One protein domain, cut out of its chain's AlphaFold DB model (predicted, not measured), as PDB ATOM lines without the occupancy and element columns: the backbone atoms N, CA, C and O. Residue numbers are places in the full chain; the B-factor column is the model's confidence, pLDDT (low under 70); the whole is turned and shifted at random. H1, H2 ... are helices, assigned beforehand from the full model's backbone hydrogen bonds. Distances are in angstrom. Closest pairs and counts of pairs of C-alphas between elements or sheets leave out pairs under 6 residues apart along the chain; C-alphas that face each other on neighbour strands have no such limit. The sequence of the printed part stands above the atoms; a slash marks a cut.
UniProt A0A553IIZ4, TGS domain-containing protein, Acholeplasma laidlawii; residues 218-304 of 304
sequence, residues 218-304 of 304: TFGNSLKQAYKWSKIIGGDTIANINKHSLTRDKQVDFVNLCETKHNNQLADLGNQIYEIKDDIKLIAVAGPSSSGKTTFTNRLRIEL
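What this domain is: This is residues 218 to 304 of the 304 residues of the protein "TGS domain-containing protein" of Acholeplasma laidlawii (UniProt A0A553IIZ4). One long helix, H3, makes the long axis of an open, hook-like shape: H2 turns a corner at its beginning, and H1 runs back from there beside H3 with a gap between them, its residues 218 to 225 sticking out. After H3 the chain loops back through residues 276 to 292, and the short helix H4 packs crosswise on H3 beside residues 266 to 270. The printed part has 87 residues with four named helices, in the order H1, H2, H3, H4, and no named strand; its class is all helix. The whole is loose, with a radius of gyration of the C-alphas of 15.8 A, and elongated, with spans of 49 by 27 by 26 A.

Where its parts are: H3, residues 248 to 275, is the longest helix, 40.7 A from first to last C-alpha; it runs from C-alpha 248 at (30.994, -44.175, 36.664) to C-alpha 275 at (24.879, -8.465, 18.210). Before it come H2, residues 238 to 244, 10.2 A long, and H1, residues 218 to 232, 21.5 A long, which begins with C-alpha 218 at (39.610, -9.102, 33.616). H4, residues 293 to 300, is 10.2 A long and ends with C-alpha 300 at (32.454, -21.240, 18.791).

How they stand to each other: H3 touches H2 and H4. H4 touches H3 beside residues 266 to 270 alone, and the closest C-alphas, those of Leu 266 and Leu 300, are 6.1 A apart. The lines of H3 and H4 stand about perpendicular, but only just, at 72 degrees. H2 and H3 only just touch, with 3 pairs of C-alphas within 8 A, and they touch only at the corner by their link. There H3 takes part with residues 250 to 254 alone; the closest C-alphas are those of His 244 and Lys 250, 5.0 A apart, and the lines stand about perpendicular at 80 degrees. H1 touches no helix: it is apart from H2, H3 and H4. H2 and H4 are apart too. In H1, H3 and H4 every pair of O i and N i+4 is within hydrogen-bond range; in H2 it is 2 of 3.

The domain as a whole: The C-alphas farthest apart, those of Leu 246 and Asp 279, are 49.3 A from each other. The printed part has no cut, and residue 304 is the chain's last. The links H1 to H2 and H2 to H3 are tight, while the link H3 to H4, with 17 residues, is long. Residues 218 to 225, which belong to H1, and residues 286 to 292 stand free. The mean pLDDT of the printed part is 92.3, and no printed residue is under 70.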
ATOM      1  N   THR A 218      40.358  -8.175  34.482       85.75
ATOM      2  CA  THR A 218      39.610  -9.102  33.616       85.75
ATOM      3  C   THR A 218      39.948 -10.555  33.937       85.75
ATOM      4  O   THR A 218      39.050 -11.356  34.185       85.75
ATOM      5  N   PHE A 219      41.239 -10.880  34.027       83.56
ATOM      6  CA  PHE A 219      41.700 -12.229  34.347       83.56
ATOM      7  C   PHE A 219      41.314 -12.641  35.774       83.56
ATOM      8  O   PHE A 219      40.805 -13.742  35.987       83.56
ATOM      9  N   GLY A 220      41.468 -11.733  36.743       83.44
ATOM     10  CA  GLY A 220      41.040 -11.952  38.124       83.44
ATOM     11  C   GLY A 220      39.540 -12.243  38.238       83.44
ATOM     12  O   GLY A 220      39.142 -13.156  38.962       83.44
ATOM     13  N   ASN A 221      38.703 -11.531  37.477       85.50
ATOM     14  CA  ASN A 221      37.262 -11.776  37.422       85.50
ATOM     15  C   ASN A 221      36.931 -13.143  36.811       85.50
ATOM     16  O   ASN A 221      36.118 -13.870  37.385       85.50
ATOM     17  N   SER A 222      37.580 -13.528  35.707       87.25
ATOM     18  CA  SER A 222      37.401 -14.854  35.097       87.25
ATOM     19  C   SER A 222      37.761 -15.980  36.070       87.25
ATOM     20  O   SER A 222      36.987 -16.920  36.245       87.25
ATOM     21  N   LEU A 223      38.890 -15.859  36.775       85.94
ATOM     22  CA  LEU A 223      39.309 -16.835  37.781       85.94
ATOM     23  C   LEU A 223      38.342 -16.896  38.972       85.94
ATOM     24  O   LEU A 223      37.970 -17.982  39.414       85.94
ATOM     25  N   LYS A 224      37.859 -15.741  39.451       85.12
ATOM     26  CA  LYS A 224      36.840 -15.666  40.509       85.12
ATOM     27  C   LYS A 224      35.541 -16.362  40.101       85.12
ATOM     28  O   LYS A 224      34.928 -17.038  40.926       85.12
ATOM     29  N   GLN A 225      35.107 -16.209  38.850       89.12
ATOM     30  CA  GLN A 225      33.932 -16.912  38.329       89.12
ATOM     31  C   GLN A 225      34.170 -18.424  38.242       89.12
ATOM     32  O   GLN A 225      33.316 -19.189  38.692       89.12
ATOM     33  N   ALA A 226      35.335 -18.851  37.744       89.44
ATOM     34  CA  ALA A 226      35.711 -20.262  37.685       89.44
ATOM     35  C   ALA A 226      35.722 -20.909  39.081       89.44
ATOM     36  O   ALA A 226      35.197 -22.004  39.256       89.44
ATOM     37  N   TYR A 227      36.226 -20.204  40.095       87.75
ATOM     38  CA  TYR A 227      36.224 -20.672  41.482       87.75
ATOM     39  C   TYR A 227      34.832 -20.768  42.104       87.75
ATOM     40  O   TYR A 227      34.501 -21.738  42.784       87.75
ATOM     41  N   LYS A 228      33.985 -19.757  41.878       90.06
ATOM     42  CA  LYS A 228      32.585 -19.814  42.320       90.06
ATOM     43  C   LYS A 228      31.890 -21.031  41.718       90.06
ATOM     44  O   LYS A 228      31.212 -21.759  42.436       90.06
ATOM     45  N   TRP A 229      32.106 -21.274  40.425       93.81
ATOM     46  CA  TRP A 229      31.586 -22.458  39.756       93.81
ATOM     47  C   TRP A 229      32.152 -23.752  40.349       93.81
ATOM     48  O   TRP A 229      31.377 -24.646  40.673       93.81
ATOM     49  N   SER A 230      33.468 -23.833  40.587       92.75
ATOM     50  CA  SER A 230      34.085 -25.022  41.184       92.75
ATOM     51  C   SER A 230      33.514 -25.337  42.565       92.75
ATOM     52  O   SER A 230      33.337 -26.506  42.880       92.75
ATOM     53  N   LYS A 231      33.165 -24.331  43.380       90.81
ATOM     54  CA  LYS A 231      32.457 -24.565  44.650       90.81
ATOM     55  C   LYS A 231      31.071 -25.172  44.439       90.81
ATOM     56  O   LYS A 231      30.734 -26.136  45.116       90.81
ATOM     57  N   ILE A 232      30.290 -24.631  43.500       93.44
ATOM     58  CA  ILE A 232      28.920 -25.091  43.206       93.44
ATOM     59  C   ILE A 232      28.914 -26.571  42.814       93.44
ATOM     60  O   ILE A 232      28.086 -27.332  43.305       93.44
ATOM     61  N   ILE A 233      29.859 -26.992  41.971       93.88
ATOM     62  CA  ILE A 233      29.941 -28.383  41.501       93.88
ATOM     63  C   ILE A 233      30.758 -29.298  42.426       93.88
ATOM     64  O   ILE A 233      30.986 -30.456  42.087       93.88
ATOM     65  N   GLY A 234      31.258 -28.802  43.564       92.50
ATOM     66  CA  GLY A 234      32.147 -29.572  44.440       92.50
ATOM     67  C   GLY A 234      33.440 -30.019  43.742       92.50
ATOM     68  O   GLY A 234      33.875 -31.152  43.900       92.50
ATOM     69  N   GLY A 235      34.030 -29.159  42.919       92.06
ATOM     70  CA  GLY A 235      35.298 -29.372  42.216       92.06
ATOM     71  C   GLY A 235      36.432 -28.472  42.714       92.06
ATOM     72  O   GLY A 235      37.418 -28.285  42.012       92.06
ATOM     73  N   ASP A 236      36.289 -27.851  43.886       90.44
ATOM     74  CA  ASP A 236      37.201 -26.824  44.405       90.44
ATOM     75  C   ASP A 236      38.387 -27.372  45.221       90.44
ATOM     76  O   ASP A 236      39.312 -26.626  45.538       90.44
ATOM     77  N   THR A 237      38.369 -28.663  45.568       90.25
ATOM     78  CA  THR A 237      39.454 -29.356  46.280       90.25
ATOM     79  C   THR A 237      39.671 -30.756  45.711       90.25
ATOM     80  O   THR A 237      38.746 -31.367  45.175       90.25
ATOM     81  N   ILE A 238      40.877 -31.310  45.890       91.00
ATOM     82  CA  ILE A 238      41.185 -32.704  45.521       91.00
ATOM     83  C   ILE A 238      40.211 -33.667  46.214       91.00
ATOM     84  O   ILE A 238      39.659 -34.557  45.573       91.00
ATOM     85  N   ALA A 239      39.947 -33.454  47.506       92.25
ATOM     86  CA  ALA A 239      39.001 -34.256  48.274       92.25
ATOM     87  C   ALA A 239      37.593 -34.254  47.662       92.25
ATOM     88  O   ALA A 239      36.970 -35.311  47.576       92.25
ATOM     89  N   ASN A 240      37.093 -33.097  47.215       93.19
ATOM     90  CA  ASN A 240      35.771 -33.013  46.599       93.19
ATOM     91  C   ASN A 240      35.750 -33.619  45.187       93.19
ATOM     92  O   ASN A 240      34.850 -34.401  44.892       93.19
ATOM     93  N   ILE A 241      36.784 -33.388  44.369       93.69
ATOM     94  CA  ILE A 241      36.917 -34.024  43.046       93.69
ATOM     95  C   ILE A 241      36.910 -35.553  43.170       93.69
ATOM     96  O   ILE A 241      36.213 -36.239  42.425       93.69
ATOM     97  N   ASN A 242      37.614 -36.106  44.159       93.19
ATOM     98  CA  ASN A 242      37.655 -37.550  44.370       93.19
ATOM     99  C   ASN A 242      36.283 -38.161  44.715       93.19
ATOM    100  O   ASN A 242      36.047 -39.339  44.442       93.19
ATOM    101  N   LYS A 243      35.351 -37.383  45.283       92.75
ATOM    102  CA  LYS A 243      33.977 -37.855  45.537       92.75
ATOM    103  C   LYS A 243      33.213 -38.097  44.232       92.75
ATOM    104  O   LYS A 243      32.359 -38.985  44.197       92.75
ATOM    105  N   HIS A 244      33.545 -37.359  43.171       94.00
ATOM    106  CA  HIS A 244      32.989 -37.559  41.830       94.00
ATOM    107  C   HIS A 244      33.578 -38.783  41.131       94.00
ATOM    108  O   HIS A 244      32.910 -39.391  40.306       94.00
ATOM    109  N   SER A 245      34.789 -39.217  41.499       90.94
ATOM    110  CA  SER A 245      35.426 -40.389  40.881       90.94
ATOM    111  C   SER A 245      34.981 -41.742  41.445       90.94
ATOM    112  O   SER A 245      35.450 -42.767  40.960       90.94
ATOM    113  N   LEU A 246      34.103 -41.770  42.454       90.00
ATOM    114  CA  LEU A 246      33.728 -42.998  43.168       90.00
ATOM    115  C   LEU A 246      32.921 -43.992  42.320       90.00
ATOM    116  O   LEU A 246      33.025 -45.197  42.536       90.00
ATOM    117  N   THR A 247      32.109 -43.507  41.380       94.69
ATOM    118  CA  THR A 247      31.300 -44.341  40.481       94.69
ATOM    119  C   THR A 247      31.333 -43.772  39.069       94.69
ATOM    120  O   THR A 247      31.573 -42.580  38.883       94.69
ATOM    121  N   ARG A 248      31.065 -44.614  38.065       95.25
ATOM    122  CA  ARG A 248      30.994 -44.175  36.664       95.25
ATOM    123  C   ARG A 248      29.933 -43.091  36.461       95.25
ATOM    124  O   ARG A 248      30.209 -42.114  35.778       95.25
ATOM    125  N   ASP A 249      28.768 -43.232  37.087       96.56
ATOM    126  CA  ASP A 249      27.671 -42.270  36.931       96.56
ATOM    127  C   ASP A 249      28.058 -40.887  37.467       96.56
ATOM    128  O   ASP A 249      27.918 -39.897  36.760       96.56
ATOM    129  N   LYS A 250      28.686 -40.815  38.650       94.94
ATOM    130  CA  LYS A 250      29.179 -39.543  39.206       94.94
ATOM    131  C   LYS A 250      30.262 -38.897  38.344       94.94
ATOM    132  O   LYS A 250      30.310 -37.674  38.237       94.94
ATOM    133  N   GLN A 251      31.127 -39.705  37.728       95.44
ATOM    134  CA  GLN A 251      32.137 -39.203  36.794       95.44
ATOM    135  C   GLN A 251      31.464 -38.568  35.574       95.44
ATOM    136  O   GLN A 251      31.827 -37.461  35.185       95.44
ATOM    137  N   VAL A 252      30.475 -39.255  34.994       96.62
ATOM    138  CA  VAL A 252      29.710 -38.765  33.839       96.62
ATOM    139  C   VAL A 252      28.939 -37.495  34.196       96.62
ATOM    140  O   VAL A 252      29.028 -36.516  33.459       96.62
ATOM    141  N   ASP A 253      28.264 -37.461  35.345       95.56
ATOM    142  CA  ASP A 253      27.534 -36.281  35.821       95.56
ATOM    143  C   ASP A 253      28.460 -35.078  36.006       95.56
ATOM    144  O   ASP A 253      28.164 -33.983  35.531       95.56
ATOM    145  N   PHE A 254      29.619 -35.276  36.640       95.75
ATOM    146  CA  PHE A 254      30.595 -34.209  36.841       95.75
ATOM    147  C   PHE A 254      31.124 -33.649  35.512       95.75
ATOM    148  O   PHE A 254      31.220 -32.429  35.345       95.75
ATOM    149  N   VAL A 255      31.418 -34.523  34.542       95.69
ATOM    150  CA  VAL A 255      31.828 -34.113  33.189       95.69
ATOM    151  C   VAL A 255      30.706 -33.341  32.495       95.69
ATOM    152  O   VAL A 255      30.956 -32.260  31.965       95.69
ATOM    153  N   ASN A 256      29.467 -33.834  32.553       96.38
ATOM    154  CA  ASN A 256      28.310 -33.180  31.943       96.38
ATOM    155  C   ASN A 256      28.034 -31.801  32.555       96.38
ATOM    156  O   ASN A 256      27.727 -30.866  31.817       96.38
ATOM    157  N   LEU A 257      28.193 -31.634  33.874       95.12
ATOM    158  CA  LEU A 257      28.097 -30.327  34.535       95.12
ATOM    159  C   LEU A 257      29.129 -29.340  33.973       95.12
ATOM    160  O   LEU A 257      28.790 -28.195  33.663       95.12
ATOM    161  N   CYS A 258      30.378 -29.781  33.806       94.00
ATOM    162  CA  CYS A 258      31.446 -28.951  33.247       94.00
ATOM    163  C   CYS A 258      31.192 -28.601  31.773       94.00
ATOM    164  O   CYS A 258      31.278 -27.431  31.399       94.00
ATOM    165  N   GLU A 259      30.830 -29.587  30.948       94.81
ATOM    166  CA  GLU A 259      30.549 -29.371  29.526       94.81
ATOM    167  C   GLU A 259      29.324 -28.483  29.307       94.81
ATOM    168  O   GLU A 259      29.368 -27.584  28.471       94.81
ATOM    169  N   THR A 260      28.269 -28.654  30.106       95.31
ATOM    170  CA  THR A 260      27.082 -27.788  30.056       95.31
ATOM    171  C   THR A 260      27.450 -26.344  30.383       95.31
ATOM    172  O   THR A 260      27.025 -25.425  29.685       95.31
ATOM    173  N   LYS A 261      28.293 -26.115  31.402       94.81
ATOM    174  CA  LYS A 261      28.754 -24.762  31.736       94.81
ATOM    175  C   LYS A 261      29.531 -24.123  30.586       94.81
ATOM    176  O   LYS A 261      29.275 -22.961  30.276       94.81
ATOM    177  N   HIS A 262      30.451 -24.860  29.965       93.31
ATOM    178  CA  HIS A 262      31.207 -24.365  28.816       93.31
ATOM    179  C   HIS A 262      30.311 -24.108  27.597       93.31
ATOM    180  O   HIS A 262      30.485 -23.083  26.947       93.31
ATOM    181  N   ASN A 263      29.337 -24.980  27.315       95.00
ATOM    182  CA  ASN A 263      28.357 -24.769  26.245       95.00
ATOM    183  C   ASN A 263      27.556 -23.484  26.464       95.00
ATOM    184  O   ASN A 263      27.482 -22.663  25.561       95.00
ATOM    185  N   ASN A 264      27.052 -23.247  27.678       95.31
ATOM    186  CA  ASN A 264      26.323 -22.013  27.977       95.31
ATOM    187  C   ASN A 264      27.208 -20.770  27.790       95.31
ATOM    188  O   ASN A 264      26.765 -19.783  27.220       95.31
ATOM    189  N   GLN A 265      28.478 -20.822  28.211       94.69
ATOM    190  CA  GLN A 265      29.417 -19.712  27.997       94.69
ATOM    191  C   GLN A 265      29.730 -19.471  26.515       94.69
ATOM    192  O   GLN A 265      29.955 -18.328  26.122       94.69
ATOM    193  N   LEU A 266      29.781 -20.532  25.706       95.81
ATOM    194  CA  LEU A 266      29.970 -20.434  24.261       95.81
ATOM    195  C   LEU A 266      28.739 -19.827  23.583       95.81
ATOM    196  O   LEU A 266      28.914 -18.913  22.787       95.81
ATOM    197  N   ALA A 267      27.532 -20.256  23.952       96.75
ATOM    198  CA  ALA A 267      26.284 -19.679  23.457       96.75
ATOM    199  C   ALA A 267      26.152 -18.193  23.837       96.75
ATOM    200  O   ALA A 267      25.847 -17.351  22.992       96.75
ATOM    201  N   ASP A 268      26.470 -17.837  25.088       95.94
ATOM    202  CA  ASP A 268      26.496 -16.442  25.547       95.94
ATOM    203  C   ASP A 268      27.494 -15.594  24.740       95.94
ATOM    204  O   ASP A 268      27.223 -14.431  24.434       95.94
ATOM    205  N   LEU A 269      28.658 -16.160  24.402       95.50
ATOM    206  CA  LEU A 269      29.666 -15.500  23.574       95.50
ATOM    207  C   LEU A 269      29.217 -15.381  22.110       95.50
ATOM    208  O   LEU A 269      29.439 -14.335  21.502       95.50
ATOM    209  N   GLY A 270      28.583 -16.416  21.555       95.75
ATOM    210  CA  GLY A 270      28.009 -16.405  20.208       95.75
ATOM    211  C   GLY A 270      26.976 -15.292  20.055       95.75
ATOM    212  O   GLY A 270      27.111 -14.455  19.166       95.75
ATOM    213  N   ASN A 271      26.045 -15.183  21.009       96.25
ATOM    214  CA  ASN A 271      25.075 -14.086  21.066       96.25
ATOM    215  C   ASN A 271      25.765 -12.714  21.122       96.25
ATOM    216  O   ASN A 271      25.426 -11.826  20.347       96.25
ATOM    217  N   GLN A 272      26.778 -12.540  21.979       95.00
ATOM    218  CA  GLN A 272      27.528 -11.278  22.063       95.00
ATOM    219  C   GLN A 272      28.201 -10.894  20.740       95.00
ATOM    220  O   GLN A 272      28.233  -9.717  20.396       95.00
ATOM    221  N   ILE A 273      28.744 -11.865  20.003       95.81
ATOM    222  CA  ILE A 273      29.362 -11.632  18.692       95.81
ATOM    223  C   ILE A 273      28.291 -11.318  17.641       95.81
ATOM    224  O   ILE A 273      28.481 -10.412  16.831       95.81
ATOM    225  N   TYR A 274      27.160 -12.027  17.666       94.00
ATOM    226  CA  TYR A 274      26.052 -11.840  16.731       94.00
ATOM    227  C   TYR A 274      25.447 -10.427  16.795       94.00
ATOM    228  O   TYR A 274      25.088  -9.872  15.750       94.00
ATOM    229  N   GLU A 275      25.378  -9.833  17.990       95.44
ATOM    230  CA  GLU A 275      24.879  -8.465  18.210       95.44
ATOM    231  C   GLU A 275      25.734  -7.386  17.525       95.44
ATOM    232  O   GLU A 275      25.212  -6.343  17.143       95.44
ATOM    233  N   ILE A 276      27.031  -7.630  17.323       95.44
ATOM    234  CA  ILE A 276      27.968  -6.673  16.702       95.44
ATOM    235  C   ILE A 276      28.545  -7.182  15.373       95.44
ATOM    236  O   ILE A 276      29.577  -6.700  14.905       95.44
ATOM    237  N   LYS A 277      27.903  -8.184  14.759       93.88
ATOM    238  CA  LYS A 277      28.450  -8.921  13.606       93.88
ATOM    239  C   LYS A 277      28.792  -8.042  12.402       93.88
ATOM    240  O   LYS A 277      29.766  -8.336  11.715       93.88
ATOM    241  N   ASP A 278      28.036  -6.971  12.167       95.31
ATOM    242  CA  ASP A 278      28.221  -6.097  11.003       95.31
ATOM    243  C   ASP A 278      29.512  -5.258  11.103       95.31
ATOM    244  O   ASP A 278      30.067  -4.840  10.084       95.31
ATOM    245  N   ASP A 279      30.051  -5.093  12.318       95.19
ATOM    246  CA  ASP A 279      31.303  -4.380  12.593       95.19
ATOM    247  C   ASP A 279      32.526  -5.316  12.696       95.19
ATOM    248  O   ASP A 279      33.677  -4.861  12.729       95.19
ATOM    249  N   ILE A 280      32.318  -6.640  12.730       93.38
ATOM    250  CA  ILE A 280      33.389  -7.632  12.904       93.38
ATOM    251  C   ILE A 280      33.908  -8.120  11.549       93.38
ATOM    252  O   ILE A 280      33.191  -8.709  10.749       93.38
ATOM    253  N   LYS A 281      35.221  -7.977  11.328       93.44
ATOM    254  CA  LYS A 281      35.920  -8.536  10.148       93.44
ATOM    255  C   LYS A 281      36.790  -9.753  10.457       93.44
ATOM    256  O   LYS A 281      37.122 -10.518   9.556       93.44
ATOM    257  N   LEU A 282      37.216  -9.904  11.711       93.69
ATOM    258  CA  LEU A 282      38.138 -10.949  12.139       93.69
ATOM    259  C   LEU A 282      37.935 -11.252  13.624       93.69
ATOM    260  O   LEU A 282      37.991 -10.349  14.454       93.69
ATOM    261  N   ILE A 283      37.783 -12.535  13.952       93.00
ATOM    262  CA  ILE A 283      37.791 -13.034  15.329       93.00
ATOM    263  C   ILE A 283      39.120 -13.753  15.549       93.00
ATOM    264  O   ILE A 283      39.408 -14.758  14.898       93.00
ATOM    265  N   ALA A 284      39.943 -13.240  16.463       94.06
ATOM    266  CA  ALA A 284      41.231 -13.834  16.808       94.06
ATOM    267  C   ALA A 284      41.141 -14.592  18.140       94.06
ATOM    268  O   ALA A 284      40.756 -14.026  19.162       94.06
ATOM    269  N   VAL A 285      41.543 -15.866  18.145       92.00
ATOM    270  CA  VAL A 285      41.580 -16.713  19.347       92.00
ATOM    271  C   VAL A 285      43.029 -16.910  19.787       92.00
ATOM    272  O   VAL A 285      43.814 -17.577  19.110       92.00
ATOM    273  N   ALA A 286      43.388 -16.351  20.943       90.25
ATOM    274  CA  ALA A 286      44.731 -16.436  21.512       90.25
ATOM    275  C   ALA A 286      44.786 -17.367  22.735       90.25
ATOM    276  O   ALA A 286      43.815 -17.520  23.471       90.25
ATOM    277  N   GLY A 287      45.945 -17.990  22.965       85.69
ATOM    278  CA  GLY A 287      46.187 -18.856  24.121       85.69
ATOM    279  C   GLY A 287      47.491 -19.663  24.006       85.69
ATOM    280  O   GLY A 287      47.985 -19.851  22.885       85.69
ATOM    281  N   PRO A 288      48.058 -20.160  25.123       82.81
ATOM    282  CA  PRO A 288      49.276 -20.978  25.131       82.81
ATOM    283  C   PRO A 288      49.174 -22.245  24.268       82.81
ATOM    284  O   PRO A 288      48.085 -22.657  23.854       82.81
ATOM    285  N   SER A 289      50.304 -22.900  23.990       80.62
ATOM    286  CA  SER A 289      50.272 -24.226  23.353       80.62
ATOM    287  C   SER A 289      49.397 -25.191  24.165       80.62
ATOM    288  O   SER A 289      49.364 -25.118  25.393       80.62
ATOM    289  N   SER A 290      48.635 -26.046  23.478       79.00
ATOM    290  CA  SER A 290      47.698 -27.011  24.083       79.00
ATOM    291  C   SER A 290      46.540 -26.428  24.912       79.00
ATOM    292  O   SER A 290      45.827 -27.183  25.563       79.00
ATOM    293  N   SER A 291      46.254 -25.122  24.837       84.31
ATOM    294  CA  SER A 291      45.117 -24.499  25.545       84.31
ATOM    295  C   SER A 291      43.740 -24.745  24.897       84.31
ATOM    296  O   SER A 291      42.805 -23.986  25.130       84.31
ATOM    297  N   GLY A 292      43.619 -25.736  24.007       88.31
ATOM    298  CA  GLY A 292      42.351 -26.072  23.349       88.31
ATOM    299  C   GLY A 292      41.858 -25.074  22.292       88.31
ATOM    300  O   GLY A 292      40.687 -25.131  21.936       88.31
ATOM    301  N   LYS A 293      42.714 -24.185  21.756       93.56
ATOM    302  CA  LYS A 293      42.321 -23.145  20.773       93.56
ATOM    303  C   LYS A 293      41.526 -23.692  19.584       93.56
ATOM    304  O   LYS A 293      40.498 -23.124  19.229       93.56
ATOM    305  N   THR A 294      41.979 -24.794  18.987       92.25
ATOM    306  CA  THR A 294      41.304 -25.422  17.840       92.25
ATOM    307  C   THR A 294      39.924 -25.948  18.229       92.25
ATOM    308  O   THR A 294      38.948 -25.683  17.536       92.25
ATOM    309  N   THR A 295      39.819 -26.631  19.372       92.00
ATOM    310  CA  THR A 295      38.544 -27.131  19.905       92.00
ATOM    311  C   THR A 295      37.583 -25.988  20.214       92.00
ATOM    312  O   THR A 295      36.426 -26.043  19.813       92.00
ATOM    313  N   PHE A 296      38.068 -24.936  20.878       93.88
ATOM    314  CA  PHE A 296      37.291 -23.736  21.165       93.88
ATOM    315  C   PHE A 296      36.783 -23.083  19.880       93.88
ATOM    316  O   PHE A 296      35.597 -22.818  19.774       93.88
ATOM    317  N   THR A 297      37.651 -22.896  18.881       94.06
ATOM    318  CA  THR A 297      37.277 -22.283  17.595       94.06
ATOM    319  C   THR A 297      36.217 -23.112  16.872       94.06
ATOM    320  O   THR A 297      35.241 -22.561  16.375       94.06
ATOM    321  N   ASN A 298      36.364 -24.441  16.860       93.94
ATOM    322  CA  ASN A 298      35.379 -25.336  16.254       93.94
ATOM    323  C   ASN A 298      34.019 -25.278  16.958       93.94
ATOM    324  O   ASN A 298      33.000 -25.319  16.276       93.94
ATOM    325  N   ARG A 299      34.002 -25.187  18.295       95.06
ATOM    326  CA  ARG A 299      32.764 -25.058  19.076       95.06
ATOM    327  C   ARG A 299      32.137 -23.678  18.901       95.06
ATOM    328  O   ARG A 299      30.957 -23.601  18.613       95.06
ATOM    329  N   LEU A 300      32.930 -22.609  18.987       94.88
ATOM    330  CA  LEU A 300      32.454 -21.240  18.791       94.88
ATOM    331  C   LEU A 300      31.844 -21.053  17.400       94.88
ATOM    332  O   LEU A 300      30.808 -20.421  17.285       94.88
ATOM    333  N   ARG A 301      32.425 -21.658  16.355       93.62
ATOM    334  CA  ARG A 301      31.865 -21.628  14.993       93.62
ATOM    335  C   ARG A 301      30.430 -22.171  14.915       93.62
ATOM    336  O   ARG A 301      29.727 -21.813  13.987       93.62
ATOM    337  N   ILE A 302      30.027 -23.074  15.809       93.19
ATOM    338  CA  ILE A 302      28.661 -23.625  15.827       93.19
ATOM    339  C   ILE A 302      27.666 -22.610  16.415       93.19
ATOM    340  O   ILE A 302      26.497 -22.641  16.052       93.19
ATOM    341  N   GLU A 303      28.134 -21.718  17.290       94.00
ATOM    342  CA  GLU A 303      27.323 -20.690  17.964       94.00
ATOM    343  C   GLU A 303      27.199 -19.377  17.164       94.00
ATOM    344  O   GLU A 303      26.503 -18.466  17.607       94.00
ATOM    345  N   LEU A 304      27.913 -19.249  16.037       88.50
ATOM    346  CA  LEU A 304      27.920 -18.078  15.144       88.50
ATOM    347  C   LEU A 304      27.075 -18.332  13.896       88.50
ATOM    348  O   LEU A 304      26.377 -17.384  13.473       88.50
TER     349      LEU A 304